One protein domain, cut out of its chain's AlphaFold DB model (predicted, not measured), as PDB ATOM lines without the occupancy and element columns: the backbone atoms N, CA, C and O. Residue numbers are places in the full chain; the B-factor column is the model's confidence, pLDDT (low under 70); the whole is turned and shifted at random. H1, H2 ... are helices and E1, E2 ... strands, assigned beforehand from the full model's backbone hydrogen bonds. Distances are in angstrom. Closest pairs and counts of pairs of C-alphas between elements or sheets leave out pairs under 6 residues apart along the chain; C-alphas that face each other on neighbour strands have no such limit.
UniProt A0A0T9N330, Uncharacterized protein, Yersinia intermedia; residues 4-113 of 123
ATOM      1  N   LYS A   4      21.372 -28.095  22.742       91.38
ATOM      2  CA  LYS A   4      20.376 -27.225  22.110       91.38
ATOM      3  C   LYS A   4      18.970 -27.717  22.410       91.38
ATOM      4  O   LYS A   4      18.738 -28.912  22.552       91.38
ATOM      5  N   GLN A   5      18.023 -26.792  22.483       93.88
ATOM      6  CA  GLN A   5      16.620 -27.149  22.644       93.88
ATOM      7  C   GLN A   5      16.076 -27.764  21.346       93.88
ATOM      8  O   GLN A   5      16.249 -27.201  20.262       93.88
ATOM      9  N   LEU A   6      15.396 -28.904  21.455       91.12
ATOM     10  CA  LEU A   6      14.774 -29.581  20.324       91.12
ATOM     11  C   LEU A   6      13.431 -28.920  19.990       91.12
ATOM     12  O   LEU A   6      12.374 -29.290  20.510       91.12
ATOM     13  N   GLY A   7      13.468 -27.911  19.123       89.25
ATOM     14  CA  GLY A   7      12.273 -27.187  18.693       89.25
ATOM     15  C   GLY A   7      11.471 -26.647  19.883       89.25
ATOM     16  O   GLY A   7      12.014 -25.988  20.764       89.25
ATOM     17  N   ARG A   8      10.165 -26.942  19.918       91.94
ATOM     18  CA  ARG A   8       9.242 -26.495  20.984       91.94
ATOM     19  C   ARG A   8       8.964 -27.568  22.042       91.94
ATOM     20  O   ARG A   8       8.041 -27.410  22.830       91.94
ATOM     21  N   THR A   9       9.728 -28.660  22.047       92.06
ATOM     22  CA  THR A   9       9.471 -29.820  22.922       92.06
ATOM     23  C   THR A   9       9.869 -29.583  24.379       92.06
ATOM     24  O   THR A   9       9.428 -30.312  25.257       92.06
ATOM     25  N   GLY A  10      10.719 -28.585  24.646       89.75
ATOM     26  CA  GLY A  10      11.295 -28.360  25.977       89.75
ATOM     27  C   GLY A  10      12.489 -29.264  26.308       89.75
ATOM     28  O   GLY A  10      13.136 -29.045  27.326       89.75
ATOM     29  N   LEU A  11      12.821 -30.229  25.444       91.19
ATOM     30  CA  LEU A  11      13.961 -31.127  25.631       91.19
ATOM     31  C   LEU A  11      15.264 -30.475  25.162       91.19
ATOM     32  O   LEU A  11      15.284 -29.795  24.135       91.19
ATOM     33  N   PHE A  12      16.357 -30.727  25.886       92.88
ATOM     34  CA  PHE A  12      17.711 -30.320  25.505       92.88
ATOM     35  C   PHE A  12      18.505 -31.530  25.010       92.88
ATOM     36  O   PHE A  12      18.683 -32.508  25.736       92.88
ATOM     37  N   VAL A  13      18.998 -31.444  23.779       94.56
ATOM     38  CA  VAL A  13      19.724 -32.512  23.088       94.56
ATOM     39  C   VAL A  13      21.137 -32.070  22.725       94.56
ATOM     40  O   VAL A  13      21.381 -30.885  22.492       94.56
ATOM     41  N   SER A  14      22.080 -33.005  22.683       95.94
ATOM     42  CA  SER A  14      23.433 -32.773  22.187       95.94
ATOM     43  C   SER A  14      23.399 -32.325  20.721       95.94
ATOM     44  O   SER A  14      22.544 -32.756  19.949       95.94
ATOM     45  N   GLU A  15      24.337 -31.466  20.306       92.75
ATOM     46  CA  GLU A  15      24.437 -31.042  18.892       92.75
ATOM     47  C   GLU A  15      24.752 -32.201  17.934       92.75
ATOM     48  O   GLU A  15      24.516 -32.093  16.733       92.75
ATOM     49  N   LEU A  16      25.285 -33.299  18.468       92.19
ATOM     50  CA  LEU A  16      25.534 -34.538  17.747       92.19
ATOM     51  C   LEU A  16      24.492 -35.582  18.157       92.19
ATOM     52  O   LEU A  16      24.178 -35.710  19.340       92.19
ATOM     53  N   CYS A  17      23.983 -36.324  17.174       91.38
ATOM     54  CA  CYS A  17      23.079 -37.454  17.362       91.38
ATOM     55  C   CYS A  17      23.815 -38.753  17.022       91.38
ATOM     56  O   CYS A  17      24.476 -38.826  15.981       91.38
ATOM     57  N   LEU A  18      23.691 -39.768  17.875       91.69
ATOM     58  CA  LEU A  18      24.181 -41.110  17.584       91.69
ATOM     59  C   LEU A  18      23.166 -41.830  16.690       91.69
ATOM     60  O   LEU A  18      22.085 -42.213  17.136       91.69
ATOM     61  N   GLY A  19      23.505 -41.997  15.415       89.62
ATOM     62  CA  GLY A  19      22.699 -42.787  14.487       89.62
ATOM     63  C   GLY A  19      22.973 -44.280  14.648       89.62
ATOM     64  O   GLY A  19      24.128 -44.688  14.715       89.62
ATOM     65  N   THR A  20      21.923 -45.104  14.647       88.44
ATOM     66  CA  THR A  20      22.039 -46.556  14.876       88.44
ATOM     67  C   THR A  20      21.810 -47.390  13.617       88.44
ATOM     68  O   THR A  20      21.383 -48.539  13.681       88.44
ATOM     69  N   MET A  21      22.078 -46.820  12.438       85.75
ATOM     70  CA  MET A  21      21.821 -47.484  11.152       85.75
ATOM     71  C   MET A  21      22.639 -48.771  10.969       85.75
ATOM     72  O   MET A  21      22.182 -49.683  10.283       85.75
ATOM     73  N   THR A  22      23.824 -48.842  11.580       85.38
ATOM     74  CA  THR A  22      24.736 -49.988  11.477       85.38
ATOM     75  C   THR A  22      24.533 -51.043  12.568       85.38
ATOM     76  O   THR A  22      25.147 -52.101  12.495       85.38
ATOM     77  N   LEU A  23      23.698 -50.755  13.573       86.00
ATOM     78  CA  LEU A  23      23.533 -51.564  14.783       86.00
ATOM     79  C   LEU A  23      22.414 -52.600  14.624       86.00
ATOM     80  O   LEU A  23      21.366 -52.298  14.042       86.00
ATOM     81  N   GLY A  24      22.606 -53.773  15.229       73.12
ATOM     82  CA  GLY A  24      21.557 -54.773  15.425       73.12
ATOM     83  C   GLY A  24      21.466 -55.833  14.328       73.12
ATOM     84  O   GLY A  24      20.347 -56.172  13.945       73.12
ATOM     85  N   GLY A  25      22.612 -56.296  13.806       67.75
ATOM     86  CA  GLY A  25      22.759 -57.569  13.072       67.75
ATOM     87  C   GLY A  25      21.616 -57.895  12.108       67.75
ATOM     88  O   GLY A  25      20.874 -58.855  12.302       67.75
ATOM     89  N   ASN A  26      21.389 -57.055  11.099       65.94
ATOM     90  CA  ASN A  26      20.127 -57.081  10.361       65.94
ATOM     91  C   ASN A  26      20.181 -58.042   9.156       65.94
ATOM     92  O   ASN A  26      20.336 -57.613   8.008       65.94
ATOM     93  N   THR A  27      20.025 -59.346   9.415       63.19
ATOM     94  CA  THR A  27      19.946 -60.404   8.383       63.19
ATOM     95  C   THR A  27      18.809 -60.179   7.383       63.19
ATOM     96  O   THR A  27      18.927 -60.559   6.219       63.19
ATOM     97  N   ASP A  28      17.753 -59.471   7.796       65.56
ATOM     98  CA  ASP A  28      16.552 -59.210   6.995       65.56
ATOM     99  C   ASP A  28      16.577 -57.837   6.294       65.56
ATOM    100  O   ASP A  28      15.597 -57.408   5.680       65.56
ATOM    101  N   ALA A  29      17.708 -57.120   6.332       67.00
ATOM    102  CA  ALA A  29      17.856 -55.808   5.691       67.00
ATOM    103  C   ALA A  29      17.946 -55.853   4.153       67.00
ATOM    104  O   ALA A  29      18.088 -54.808   3.508       67.00
ATOM    105  N   GLY A  30      17.894 -57.046   3.549       74.50
ATOM    106  CA  GLY A  30      18.010 -57.244   2.107       74.50
ATOM    107  C   GLY A  30      19.305 -56.639   1.558       74.50
ATOM    108  O   GLY A  30      20.402 -57.002   1.982       74.50
ATOM    109  N   MET A  31      19.172 -55.671   0.645       73.44
ATOM    110  CA  MET A  31      20.296 -54.943   0.032       73.44
ATOM    111  C   MET A  31      21.187 -54.201   1.048       73.44
ATOM    112  O   MET A  31      22.335 -53.900   0.740       73.44
ATOM    113  N   TRP A  32      20.686 -53.920   2.255       70.19
ATOM    114  CA  TRP A  32      21.391 -53.157   3.291       70.19
ATOM    115  C   TRP A  32      22.001 -54.031   4.401       70.19
ATOM    116  O   TRP A  32      22.493 -53.499   5.396       70.19
ATOM    117  N   SER A  33      21.989 -55.358   4.241       74.81
ATOM    118  CA  SER A  33      22.547 -56.322   5.210       74.81
ATOM    119  C   SER A  33      24.024 -56.073   5.522       74.81
ATOM    120  O   SER A  33      24.419 -56.152   6.678       74.81
ATOM    121  N   SER A  34      24.816 -55.641   4.538       76.38
ATOM    122  CA  SER A  34      26.236 -55.299   4.726       76.38
ATOM    123  C   SER A  34      26.492 -54.029   5.548       76.38
ATOM    124  O   SER A  34      27.642 -53.741   5.858       76.38
ATOM    125  N   ILE A  35      25.458 -53.235   5.855       75.75
ATOM    126  CA  ILE A  35      25.588 -52.004   6.652       75.75
ATOM    127  C   ILE A  35      25.216 -52.252   8.115       75.75
ATOM    128  O   ILE A  35      25.833 -51.674   9.004       75.75
ATOM    129  N   GLY A  36      24.228 -53.110   8.374       79.31
ATOM    130  CA  GLY A  36      23.719 -53.420   9.712       79.31
ATOM    131  C   GLY A  36      24.461 -54.560  10.406       79.31
ATOM    132  O   GLY A  36      23.798 -55.427  10.961       79.31
ATOM    133  N   THR A  37      25.789 -54.620  10.295       82.44
ATOM    134  CA  THR A  37      26.591 -55.780  10.729       82.44
ATOM    135  C   THR A  37      27.140 -55.667  12.146       82.44
ATOM    136  O   THR A  37      27.819 -56.582  12.590       82.44
ATOM    137  N   VAL A  38      26.933 -54.537  12.830       85.81
ATOM    138  CA  VAL A  38      27.476 -54.333  14.176       85.81
ATOM    139  C   VAL A  38      26.632 -55.122  15.169       85.81
ATOM    140  O   VAL A  38      25.422 -54.892  15.296       85.81
ATOM    141  N   GLU A  39      27.295 -56.047  15.856       85.50
ATOM    142  CA  GLU A  39      26.705 -56.920  16.866       85.50
ATOM    143  C   GLU A  39      26.553 -56.190  18.209       85.50
ATOM    144  O   GLU A  39      27.107 -55.107  18.426       85.50
ATOM    145  N   GLN A  40      25.791 -56.779  19.134       85.06
ATOM    146  CA  GLN A  40      25.382 -56.102  20.368       85.06
ATOM    147  C   GLN A  40      26.562 -55.613  21.225       85.06
ATOM    148  O   GLN A  40      26.533 -54.494  21.730       85.06
ATOM    149  N   ASP A  41      27.623 -56.408  21.368       86.44
ATOM    150  CA  ASP A  41      28.776 -56.036  22.204       86.44
ATOM    151  C   ASP A  41      29.554 -54.836  21.644       86.44
ATOM    152  O   ASP A  41      30.074 -54.005  22.389       86.44
ATOM    153  N   GLU A  42      29.609 -54.703  20.324       87.50
ATOM    154  CA  GLU A  42      30.247 -53.570  19.657       87.50
ATOM    155  C   GLU A  42      29.343 -52.333  19.712       87.50
ATOM    156  O   GLU A  42      29.815 -51.222  19.967       87.50
ATOM    157  N   ALA A  43      28.027 -52.527  19.552       88.81
ATOM    158  CA  ALA A  43      27.024 -51.486  19.751       88.81
ATOM    159  C   ALA A  43      27.152 -50.867  21.150       88.81
ATOM    160  O   ALA A  43      27.263 -49.650  21.293       88.81
ATOM    161  N   ASN A  44      27.237 -51.723  22.165       90.75
ATOM    162  CA  ASN A  44      27.446 -51.369  23.562       90.75
ATOM    163  C   ASN A  44      28.655 -50.438  23.762       90.75
ATOM    164  O   ASN A  44      28.549 -49.400  24.421       90.75
ATOM    165  N   GLN A  45      29.795 -50.748  23.140       91.25
ATOM    166  CA  GLN A  45      30.990 -49.900  23.223       91.25
ATOM    167  C   GLN A  45      30.800 -48.537  22.547       91.25
ATOM    168  O   GLN A  45      31.257 -47.514  23.069       91.25
ATOM    169  N   LEU A  46      30.108 -48.495  21.406       90.56
ATOM    170  CA  LEU A  46      29.796 -47.244  20.709       90.56
ATOM    171  C   LEU A  46      28.892 -46.336  21.550       90.56
ATOM    172  O   LEU A  46      29.143 -45.129  21.624       90.56
ATOM    173  N   PHE A  47      27.887 -46.907  22.219       92.00
ATOM    174  CA  PHE A  47      27.020 -46.181  23.147       92.00
ATOM    175  C   PHE A  47      27.794 -45.616  24.326       92.00
ATOM    176  O   PHE A  47      27.724 -44.412  24.583       92.00
ATOM    177  N   ALA A  48      28.587 -46.450  24.991       90.81
ATOM    178  CA  ALA A  48      29.359 -46.028  26.146       90.81
ATOM    179  C   ALA A  48      30.345 -44.898  25.796       90.81
ATOM    180  O   ALA A  48      30.459 -43.912  26.528       90.81
ATOM    181  N   ARG A  49      30.992 -44.963  24.623       90.44
ATOM    182  CA  ARG A  49      31.845 -43.872  24.125       90.44
ATOM    183  C   ARG A  49      31.055 -42.593  23.839       90.44
ATOM    184  O   ARG A  49      31.502 -41.502  24.193       90.44
ATOM    185  N   ALA A  50      29.901 -42.703  23.181       91.06
ATOM    186  CA  ALA A  50      29.070 -41.545  22.853       91.06
ATOM    187  C   ALA A  50      28.583 -40.834  24.126       91.06
ATOM    188  O   ALA A  50      28.664 -39.606  24.222       91.06
ATOM    189  N   LEU A  51      28.158 -41.609  25.124       91.12
ATOM    190  CA  LEU A  51      27.725 -41.119  26.429       91.12
ATOM    191  C   LEU A  51      28.869 -40.478  27.210       91.12
ATOM    192  O   LEU A  51      28.698 -39.375  27.726       91.12
ATOM    193  N   ALA A  52      30.058 -41.091  27.216       89.69
ATOM    194  CA  ALA A  52      31.256 -40.487  27.801       89.69
ATOM    195  C   ALA A  52      31.610 -39.141  27.139       89.69
ATOM    196  O   ALA A  52      32.060 -38.207  27.803       89.69
ATOM    197  N   GLY A  53      31.339 -38.998  25.836       91.12
ATOM    198  CA  GLY A  53      31.447 -37.729  25.111       91.12
ATOM    199  C   GLY A  53      30.365 -36.697  25.466       91.12
ATOM    200  O   GLY A  53      30.536 -35.512  25.169       91.12
ATOM    201  N   GLY A  54      29.271 -37.109  26.113       91.88
ATOM    202  CA  GLY A  54      28.109 -36.289  26.468       91.88
ATOM    203  C   GLY A  54      26.965 -36.322  25.449       91.88
ATOM    204  O   GLY A  54      26.100 -35.449  25.480       91.88
ATOM    205  N   VAL A  55      26.955 -37.264  24.505       94.12
ATOM    206  CA  VAL A  55      25.836 -37.424  23.563       94.12
ATOM    207  C   VAL A  55      24.622 -37.976  24.308       94.12
ATOM    208  O   VAL A  55      24.731 -38.996  24.976       94.12
ATOM    209  N   ASN A  56      23.461 -37.329  24.179       91.38
ATOM    210  CA  ASN A  56      22.197 -37.776  24.789       91.38
ATOM    211  C   ASN A  56      21.051 -37.915  23.771       91.38
ATOM    212  O   ASN A  56      19.891 -38.059  24.152       91.38
ATOM    213  N   PHE A  57      21.362 -37.817  22.478       92.75
ATOM    214  CA  PHE A  57      20.393 -37.897  21.395       92.75
ATOM    215  C   PHE A  57      20.720 -39.083  20.493       92.75
ATOM    216  O   PHE A  57      21.828 -39.171  19.966       92.75
ATOM    217  N   ILE A  58      19.765 -40.004  20.354       89.56
ATOM    218  CA  ILE A  58      19.944 -41.292  19.677       89.56
ATOM    219  C   ILE A  58      18.845 -41.443  18.624       89.56
ATOM    220  O   ILE A  58      17.663 -41.248  18.913       89.56
ATOM    221  N   GLY A  59      19.235 -41.774  17.396       86.25
ATOM    222  CA  GLY A  59      18.315 -41.998  16.285       86.25
ATOM    223  C   GLY A  59      18.096 -43.486  16.049       86.25
ATOM    224  O   GLY A  59      18.989 -44.132  15.510       86.25
ATOM    225  N   VAL A  60      16.912 -43.992  16.407       82.88
ATOM    226  CA  VAL A  60      16.531 -45.411  16.286       82.88
ATOM    227  C   VAL A  60      15.572 -45.663  15.125       82.88
ATOM    228  O   VAL A  60      14.754 -44.806  14.785       82.88
ATOM    229  N   LYS A  61      15.654 -46.853  14.514       76.69
ATOM    230  CA  LYS A  61      14.773 -47.269  13.406       76.69
ATOM    231  C   LYS A  61      13.634 -48.192  13.850       76.69
ATOM    232  O   LYS A  61      12.613 -48.245  13.167       76.69
ATOM    233  N   ARG A  62      13.806 -48.943  14.942       79.88
ATOM    234  CA  ARG A  62      12.847 -49.943  15.439       79.88
ATOM    235  C   ARG A  62      12.773 -49.930  16.972       79.88
ATOM    236  O   ARG A  62      13.658 -49.371  17.613       79.88
ATOM    237  N   ILE A  63      11.719 -50.520  17.536       80.75
ATOM    238  CA  ILE A  63      11.475 -50.534  18.990       80.75
ATOM    239  C   ILE A  63      12.360 -51.551  19.720       80.75
ATOM    240  O   ILE A  63      12.923 -51.205  20.744       80.75
ATOM    241  N   ASP A  64      12.572 -52.741  19.159       81.50
ATOM    242  CA  ASP A  64      13.564 -53.716  19.650       81.50
ATOM    243  C   ASP A  64      14.956 -53.077  19.769       81.50
ATOM    244  O   ASP A  64      15.591 -53.118  20.815       81.50
ATOM    245  N   GLN A  65      15.369 -52.353  18.726       76.44
ATOM    246  CA  GLN A  65      16.627 -51.612  18.732       76.44
ATOM    247  C   GLN A  65      16.654 -50.511  19.805       76.44
ATOM    248  O   GLN A  65      17.719 -50.184  20.319       76.44
ATOM    249  N   LEU A  66      15.514 -49.890  20.121       83.44
ATOM    250  CA  LEU A  66      15.451 -48.896  21.189       83.44
ATOM    251  C   LEU A  66      15.729 -49.542  22.547       83.44
ATOM    252  O   LEU A  66      16.509 -48.979  23.309       83.44
ATOM    253  N   ASP A  67      15.135 -50.699  22.822       83.94
ATOM    254  CA  ASP A  67      15.344 -51.421  24.077       83.94
ATOM    255  C   ASP A  67      16.822 -51.822  24.240       83.94
ATOM    256  O   ASP A  67      17.424 -51.538  25.278       83.94
ATOM    257  N   ASP A  68      17.442 -52.352  23.181       80.31
ATOM    258  CA  ASP A  68      18.872 -52.698  23.167       80.31
ATOM    259  C   ASP A  68      19.770 -51.468  23.398       80.31
ATOM    260  O   ASP A  68      20.724 -51.504  24.179       80.31
ATOM    261  N   ASN A  69      19.453 -50.345  22.747       79.50
ATOM    262  CA  ASN A  69      20.205 -49.099  22.881       79.50
ATOM    263  C   ASN A  69      20.083 -48.477  24.279       79.50
ATOM    264  O   ASN A  69      21.035 -47.875  24.772       79.50
ATOM    265  N   LEU A  70      18.904 -48.573  24.901       82.75
ATOM    266  CA  LEU A  70      18.694 -48.097  26.266       82.75
ATOM    267  C   LEU A  70      19.466 -48.965  27.262       82.75
ATOM    268  O   LEU A  70      20.101 -48.413  28.153       82.75
ATOM    269  N   GLY A  71      19.494 -50.288  27.070       80.69
ATOM    270  CA  GLY A  71      20.331 -51.184  27.871       80.69
ATOM    271  C   GLY A  71      21.831 -50.894  27.728       80.69
ATOM    272  O   GLY A  71      22.572 -50.932  28.708       80.69
ATOM    273  N   ALA A  72      22.282 -50.519  26.529       77.12
ATOM    274  CA  ALA A  72      23.668 -50.122  26.281       77.12
ATOM    275  C   ALA A  72      24.080 -48.833  27.017       77.12
ATOM    276  O   ALA A  72      25.273 -48.590  27.219       77.12
ATOM    277  N   ALA A  73      23.119 -47.995  27.423       77.88
ATOM    278  CA  ALA A  73      23.412 -46.725  28.074       77.88
ATOM    279  C   ALA A  73      23.931 -46.864  29.514       77.88
ATOM    280  O   ALA A  73      24.594 -45.957  30.014       77.88
ATOM    281  N   ASP A  74      23.682 -48.007  30.152       82.12
ATOM    282  CA  ASP A  74      24.168 -48.306  31.501       82.12
ATOM    283  C   ASP A  74      25.639 -48.771  31.517       82.12
ATOM    284  O   ASP A  74      26.225 -48.989  32.580       82.12
ATOM    285  N   ILE A  75      26.265 -48.917  30.344       85.00
ATOM    286  CA  ILE A  75      27.638 -49.406  30.214       85.00
ATOM    287  C   ILE A  75      28.627 -48.271  30.468       85.00
ATOM    288  O   ILE A  75      28.693 -47.280  29.740       85.00
ATOM    289  N   ILE A  76      29.459 -48.459  31.491       83.38
ATOM    290  CA  ILE A  76      30.533 -47.537  31.855       83.38
ATOM    291  C   ILE A  76      31.862 -48.171  31.454       83.38
ATOM    292  O   ILE A  76      32.299 -49.142  32.067       83.38
ATOM    293  N   LEU A  77      32.514 -47.605  30.437       86.38
ATOM    294  CA  LEU A  77      33.867 -48.006  30.053       86.38
ATOM    295  C   LEU A  77      34.893 -47.439  31.034       86.38
ATOM    296  O   LEU A  77      34.827 -46.275  31.439       86.38
ATOM    297  N   THR A  78      35.880 -48.255  31.378       91.38
ATOM    298  CA  THR A  78      37.052 -47.812  32.133       91.38
ATOM    299  C   THR A  78      37.919 -46.866  31.297       91.38
ATOM    300  O   THR A  78      37.839 -46.819  30.067       91.38
ATOM    301  N   ALA A  79      38.799 -46.110  31.960       90.19
ATOM    302  CA  ALA A  79      39.730 -45.214  31.272       90.19
ATOM    303  C   ALA A  79      40.644 -45.965  30.284       90.19
ATOM    304  O   ALA A  79      40.940 -45.453  29.208       90.19
ATOM    305  N   GLU A  80      41.060 -47.186  30.627       90.88
ATOM    306  CA  GLU A  80      41.899 -48.024  29.765       90.88
ATOM    307  C   GLU A  80      41.142 -48.494  28.515       90.88
ATOM    308  O   GLU A  80      41.677 -48.437  27.405       90.88
ATOM    309  N   GLU A  81      39.880 -48.901  28.668       90.44
ATOM    310  CA  GLU A  81      39.023 -49.307  27.548       90.44
ATOM    311  C   GLU A  81      38.712 -48.137  26.614       90.44
ATOM    312  O   GLU A  81      38.764 -48.306  25.396       90.44
ATOM    313  N   LEU A  82      38.465 -46.944  27.162       89.81
ATOM    314  CA  LEU A  82      38.281 -45.726  26.370       89.81
ATOM    315  C   LEU A  82      39.529 -45.397  25.546       89.81
ATOM    316  O   LEU A  82      39.419 -45.174  24.341       89.81
ATOM    317  N   VAL A  83      40.720 -45.437  26.155       91.12
ATOM    318  CA  VAL A  83      41.989 -45.200  25.442       91.12
ATOM    319  C   VAL A  83      42.193 -46.224  24.328       91.12
ATOM    320  O   VAL A  83      42.584 -45.867  23.214       91.12
ATOM    321  N   ARG A  84      41.907 -47.501  24.601       91.06
ATOM    322  CA  ARG A  84      42.000 -48.558  23.591       91.06
ATOM    323  C   ARG A  84      41.030 -48.314  22.436       91.06
ATOM    324  O   ARG A  84      41.430 -48.452  21.280       91.06
ATOM    325  N   LEU A  85      39.786 -47.945  22.738       89.44
ATOM    326  CA  LEU A  85      38.756 -47.673  21.738       89.44
ATOM    327  C   LEU A  85      39.107 -46.448  20.879       89.44
ATOM    328  O   LEU A  85      38.918 -46.467  19.661       89.44
ATOM    329  N   ASP A  86      39.677 -45.403  21.475       87.88
ATOM    330  CA  ASP A  86      40.155 -44.231  20.739       87.88
ATOM    331  C   ASP A  86      41.320 -44.575  19.804       87.88
ATOM    332  O   ASP A  86      41.342 -44.119  18.663       87.88
ATOM    333  N   ALA A  87      42.250 -45.431  20.238       88.69
ATOM    334  CA  ALA A  87      43.384 -45.839  19.415       88.69
ATOM    335  C   ALA A  87      42.954 -46.620  18.160       88.69
ATOM    336  O   ALA A  87      43.470 -46.364  17.074       88.69
ATOM    337  N   VAL A  88      41.998 -47.550  18.288       89.94
ATOM    338  CA  VAL A  88      41.518 -48.354  17.146       89.94
ATOM    339  C   VAL A  88      40.554 -47.594  16.234       89.94
ATOM    340  O   VAL A  88      40.439 -47.934  15.061       89.94
ATOM    341  N   SER A  89      39.872 -46.565  16.751       85.56
ATOM    342  CA  SER A  89      38.933 -45.731  15.983       85.56
ATOM    343  C   SER A  89      39.561 -44.452  15.412       85.56
ATOM    344  O   SER A  89      38.863 -43.650  14.785       85.56
ATOM    345  N   ALA A  90      40.868 -44.252  15.607       85.81
ATOM    346  CA  ALA A  90      41.585 -43.087  15.113       85.81
ATOM    347  C   ALA A  90      41.546 -43.023  13.579       85.81
ATOM    348  O   ALA A  90      42.012 -43.923  12.875       85.81
ATOM    349  N   LEU A  91      40.997 -41.927  13.052       80.88
ATOM    350  CA  LEU A  91      40.975 -41.683  11.616       80.88
ATOM    351  C   LEU A  91      42.393 -41.374  11.111       80.88
ATOM    352  O   LEU A  91      43.141 -40.663  11.790       80.88
ATOM    353  N   PRO A  92      42.770 -41.854   9.911       80.25
ATOM    354  CA  PRO A  92      44.045 -41.493   9.315       80.25
ATOM    355  C   PRO A  92      44.126 -39.973   9.079       80.25
ATOM    356  O   PRO A  92      43.099 -39.338   8.809       80.25
ATOM    357  N   PRO A  93      45.330 -39.370   9.135       79.75
ATOM    358  CA  PRO A  93      45.499 -37.941   8.902       79.75
ATOM    359  C   PRO A  93      44.965 -37.543   7.521       79.75
ATOM    360  O   PRO A  93      45.463 -38.005   6.492       79.75
ATOM    361  N   TYR A  94      43.951 -36.679   7.481       80.62
ATOM    362  CA  TYR A  94      43.349 -36.247   6.221       80.62
ATOM    363  C   TYR A  94      44.163 -35.110   5.587       80.62
ATOM    364  O   TYR A  94      44.724 -34.257   6.280       80.62
ATOM    365  N   TYR A  95      44.240 -35.077   4.254       80.88
ATOM    366  CA  TYR A  95      44.791 -33.931   3.528       80.88
ATOM    367  C   TYR A  95      43.755 -32.791   3.476       80.88
ATOM    368  O   TYR A  95      42.594 -33.067   3.176       80.88
ATOM    369  N   PRO A  96      44.133 -31.519   3.698       82.38
ATOM    370  CA  PRO A  96      45.490 -31.011   3.924       82.38
ATOM    371  C   PRO A  96      45.893 -30.907   5.406       82.38
ATOM    372  O   PRO A  96      46.921 -30.305   5.701       82.38
ATOM    373  N   GLY A  97      45.115 -31.465   6.340       80.56
ATOM    374  CA  GLY A  97      45.327 -31.343   7.788       80.56
ATOM    375  C   GLY A  97      46.750 -31.678   8.239       80.56
ATOM    376  O   GLY A  97      47.393 -30.848   8.879       80.56
ATOM    377  N   TRP A  98      47.300 -32.820   7.808       80.62
ATOM    378  CA  TRP A  98      48.682 -33.186   8.145       80.62
ATOM    379  C   TRP A  98      49.702 -32.172   7.607       80.62
ATOM    380  O   TRP A  98      50.667 -31.849   8.291       80.62
ATOM    381  N   MET A  99      49.501 -31.627   6.405       81.62
ATOM    382  CA  MET A  99      50.428 -30.660   5.808       81.62
ATOM    383  C   MET A  99      50.433 -29.356   6.605       81.62
ATOM    384  O   MET A  99      51.497 -28.786   6.850       81.62
ATOM    385  N   ILE A 100      49.253 -28.915   7.049       78.62
ATOM    386  CA  ILE A 100      49.094 -27.738   7.904       78.62
ATOM    387  C   ILE A 100      49.793 -27.970   9.244       78.62
ATOM    388  O   ILE A 100      50.583 -27.128   9.654       78.62
ATOM    389  N   GLU A 101      49.600 -29.126   9.883       79.12
ATOM    390  CA  GLU A 101      50.278 -29.466  11.140       79.12
ATOM    391  C   GLU A 101      51.805 -29.484  11.005       79.12
ATOM    392  O   GLU A 101      52.496 -28.937  11.866       79.12
ATOM    393  N   HIS A 102      52.339 -30.050   9.916       79.75
ATOM    394  CA  HIS A 102      53.781 -30.069   9.643       79.75
ATOM    395  C   HIS A 102      54.338 -28.654   9.402       79.75
ATOM    396  O   HIS A 102      55.415 -28.315   9.895       79.75
ATOM    397  N   GLN A 103      53.601 -27.797   8.688       77.31
ATOM    398  CA  GLN A 103      53.981 -26.395   8.476       77.31
ATOM    399  C   GLN A 103      53.867 -25.561   9.763       77.31
ATOM    400  O   GLN A 103      54.720 -24.715  10.039       77.31
ATOM    401  N   ASP A 104      52.834 -25.800  10.573       72.00
ATOM    402  CA  ASP A 104      52.626 -25.130  11.856       72.00
ATOM    403  C   ASP A 104      53.614 -25.582  12.925       72.00
ATOM    404  O   ASP A 104      53.972 -24.779  13.784       72.00
ATOM    405  N   ALA A 105      54.081 -26.831  12.888       71.12
ATOM    406  CA  ALA A 105      55.140 -27.309  13.771       71.12
ATOM    407  C   ALA A 105      56.426 -26.488  13.574       71.12
ATOM    408  O   ALA A 105      57.009 -26.016  14.551       71.12
ATOM    409  N   ALA A 106      56.799 -26.211  12.319       63.75
ATOM    410  CA  ALA A 106      57.936 -25.349  11.996       63.75
ATOM    411  C   ALA A 106      57.730 -23.899  12.482       63.75
ATOM    412  O   ALA A 106      58.651 -23.290  13.033       63.75
ATOM    413  N   ARG A 107      56.509 -23.353  12.353       61.81
ATOM    414  CA  ARG A 107      56.167 -22.008  12.860       61.81
ATOM    415  C   ARG A 107      56.196 -21.920  14.390       61.81
ATOM    416  O   ARG A 107      56.723 -20.949  14.930       61.81
ATOM    417  N   ARG A 108      55.671 -22.929  15.092       59.22
ATOM    418  CA  ARG A 108      55.668 -23.008  16.566       59.22
ATOM    419  C   ARG A 108      57.076 -23.142  17.143       59.22
ATOM    420  O   ARG A 108      57.374 -22.553  18.176       59.22
ATOM    421  N   GLN A 109      57.962 -23.868  16.463       59.62
ATOM    422  CA  GLN A 109      59.354 -23.998  16.888       59.62
ATOM    423  C   GLN A 109      60.115 -22.668  16.730       59.62
ATOM    424  O   GLN A 109      60.844 -22.260  17.637       59.62
ATOM    425  N   ALA A 110      59.861 -21.933  15.642       59.50
ATOM    426  CA  ALA A 110      60.436 -20.608  15.411       59.50
ATOM    427  C   ALA A 110      59.952 -19.545  16.419       59.50
ATOM    428  O   ALA A 110      60.750 -18.713  16.848       59.50
ATOM    429  N   SER A 111      58.683 -19.582  16.852       57.28
ATOM    430  CA  SER A 111      58.147 -18.640  17.855       57.28
ATOM    431  C   SER A 111      58.568 -18.950  19.299       57.28
ATOM    432  O   SER A 111      58.499 -18.071  20.153       57.28
ATOM    433  N   SER A 112      59.025 -20.176  19.573       57.06
ATOM    434  CA  SER A 112      59.492 -20.615  20.898       57.06
ATOM    435  C   SER A 112      60.965 -20.300  21.196       57.06
ATOM    436  O   SER A 112      61.432 -20.526  22.312       57.06
ATOM    437  N   SER A 113      61.708 -19.761  20.224       48.62
ATOM    438  CA  SER A 113      63.085 -19.315  20.447       48.62
ATOM    439  C   SER A 113      63.074 -17.984  21.211       48.62
ATOM    440  O   SER A 113      62.522 -17.010  20.694       48.62
TER     441      SER A 113
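Overview. This is residues 4 to 113 of the 123 residues of an uncharacterized protein of Yersinia intermedia (UniProt A0A0T9N330). What shape does this model make? H1 is in the middle of a loose body, with H2 packed on one side and H3 near the other; a long arm with H4 sticks out, residues 94 to 100 and 102 to 113 standing free. What makes it up? The printed part has 110 residues, with one named strand and four named helices in the order E1, H1, H2, H3, H4; the class is mostly helix, though under half of the residues, 52, are in named elements. The whole is loose, with a radius of gyration of the C-alphas of 19.0 A, and spans 60 by 37 by 30 A.

Arrangement. What stands near the longest helix? H4, residues 97 to 111, touches no helix and is apart from H3, residues 79 to 89. How do the other helices stand? H1, residues 40 to 52, touches H2, residues 63 to 72, the same way at a steep tilt of 62 degrees; their closest C-alphas, of Asn 44 and Ala 72, are 4.8 A apart. H1 and H3 are close but not clearly touching, only just about perpendicular at 72 degrees; their closest C-alphas, of Arg 49 and Leu 82, are 7.1 A apart. What do the backbones show? Every O i to N i+4 pair is within hydrogen-bond range in H1, H2, H3 and H4. E1, residues 12 to 14, pairs with no named strand, but residues 4 to 5 pair antiparallel with its residues 12 to 13.

Along the chain. How long are the helices? H4 measures 20.7 A, H1 18.3 A, H3 15.3 A and H2 14.2 A, first to last C-alpha. Where do the first and last elements lie? E1, 7.1 A long, begins at C-alpha 12, (17.711, -30.320, 25.505), and H4 ends at C-alpha 111, (58.147, -18.640, 17.855).

Size, cuts and confidence. How far does it reach? The two C-alphas farthest apart, of Asp 28 and Ser 113, are 62.8 A apart. Is it unbroken and sure? The printed part has no cut, and the link from E1 to H1 is long, 25 residues. Residues 25 to 29 and 106 to 113 have pLDDT under 70.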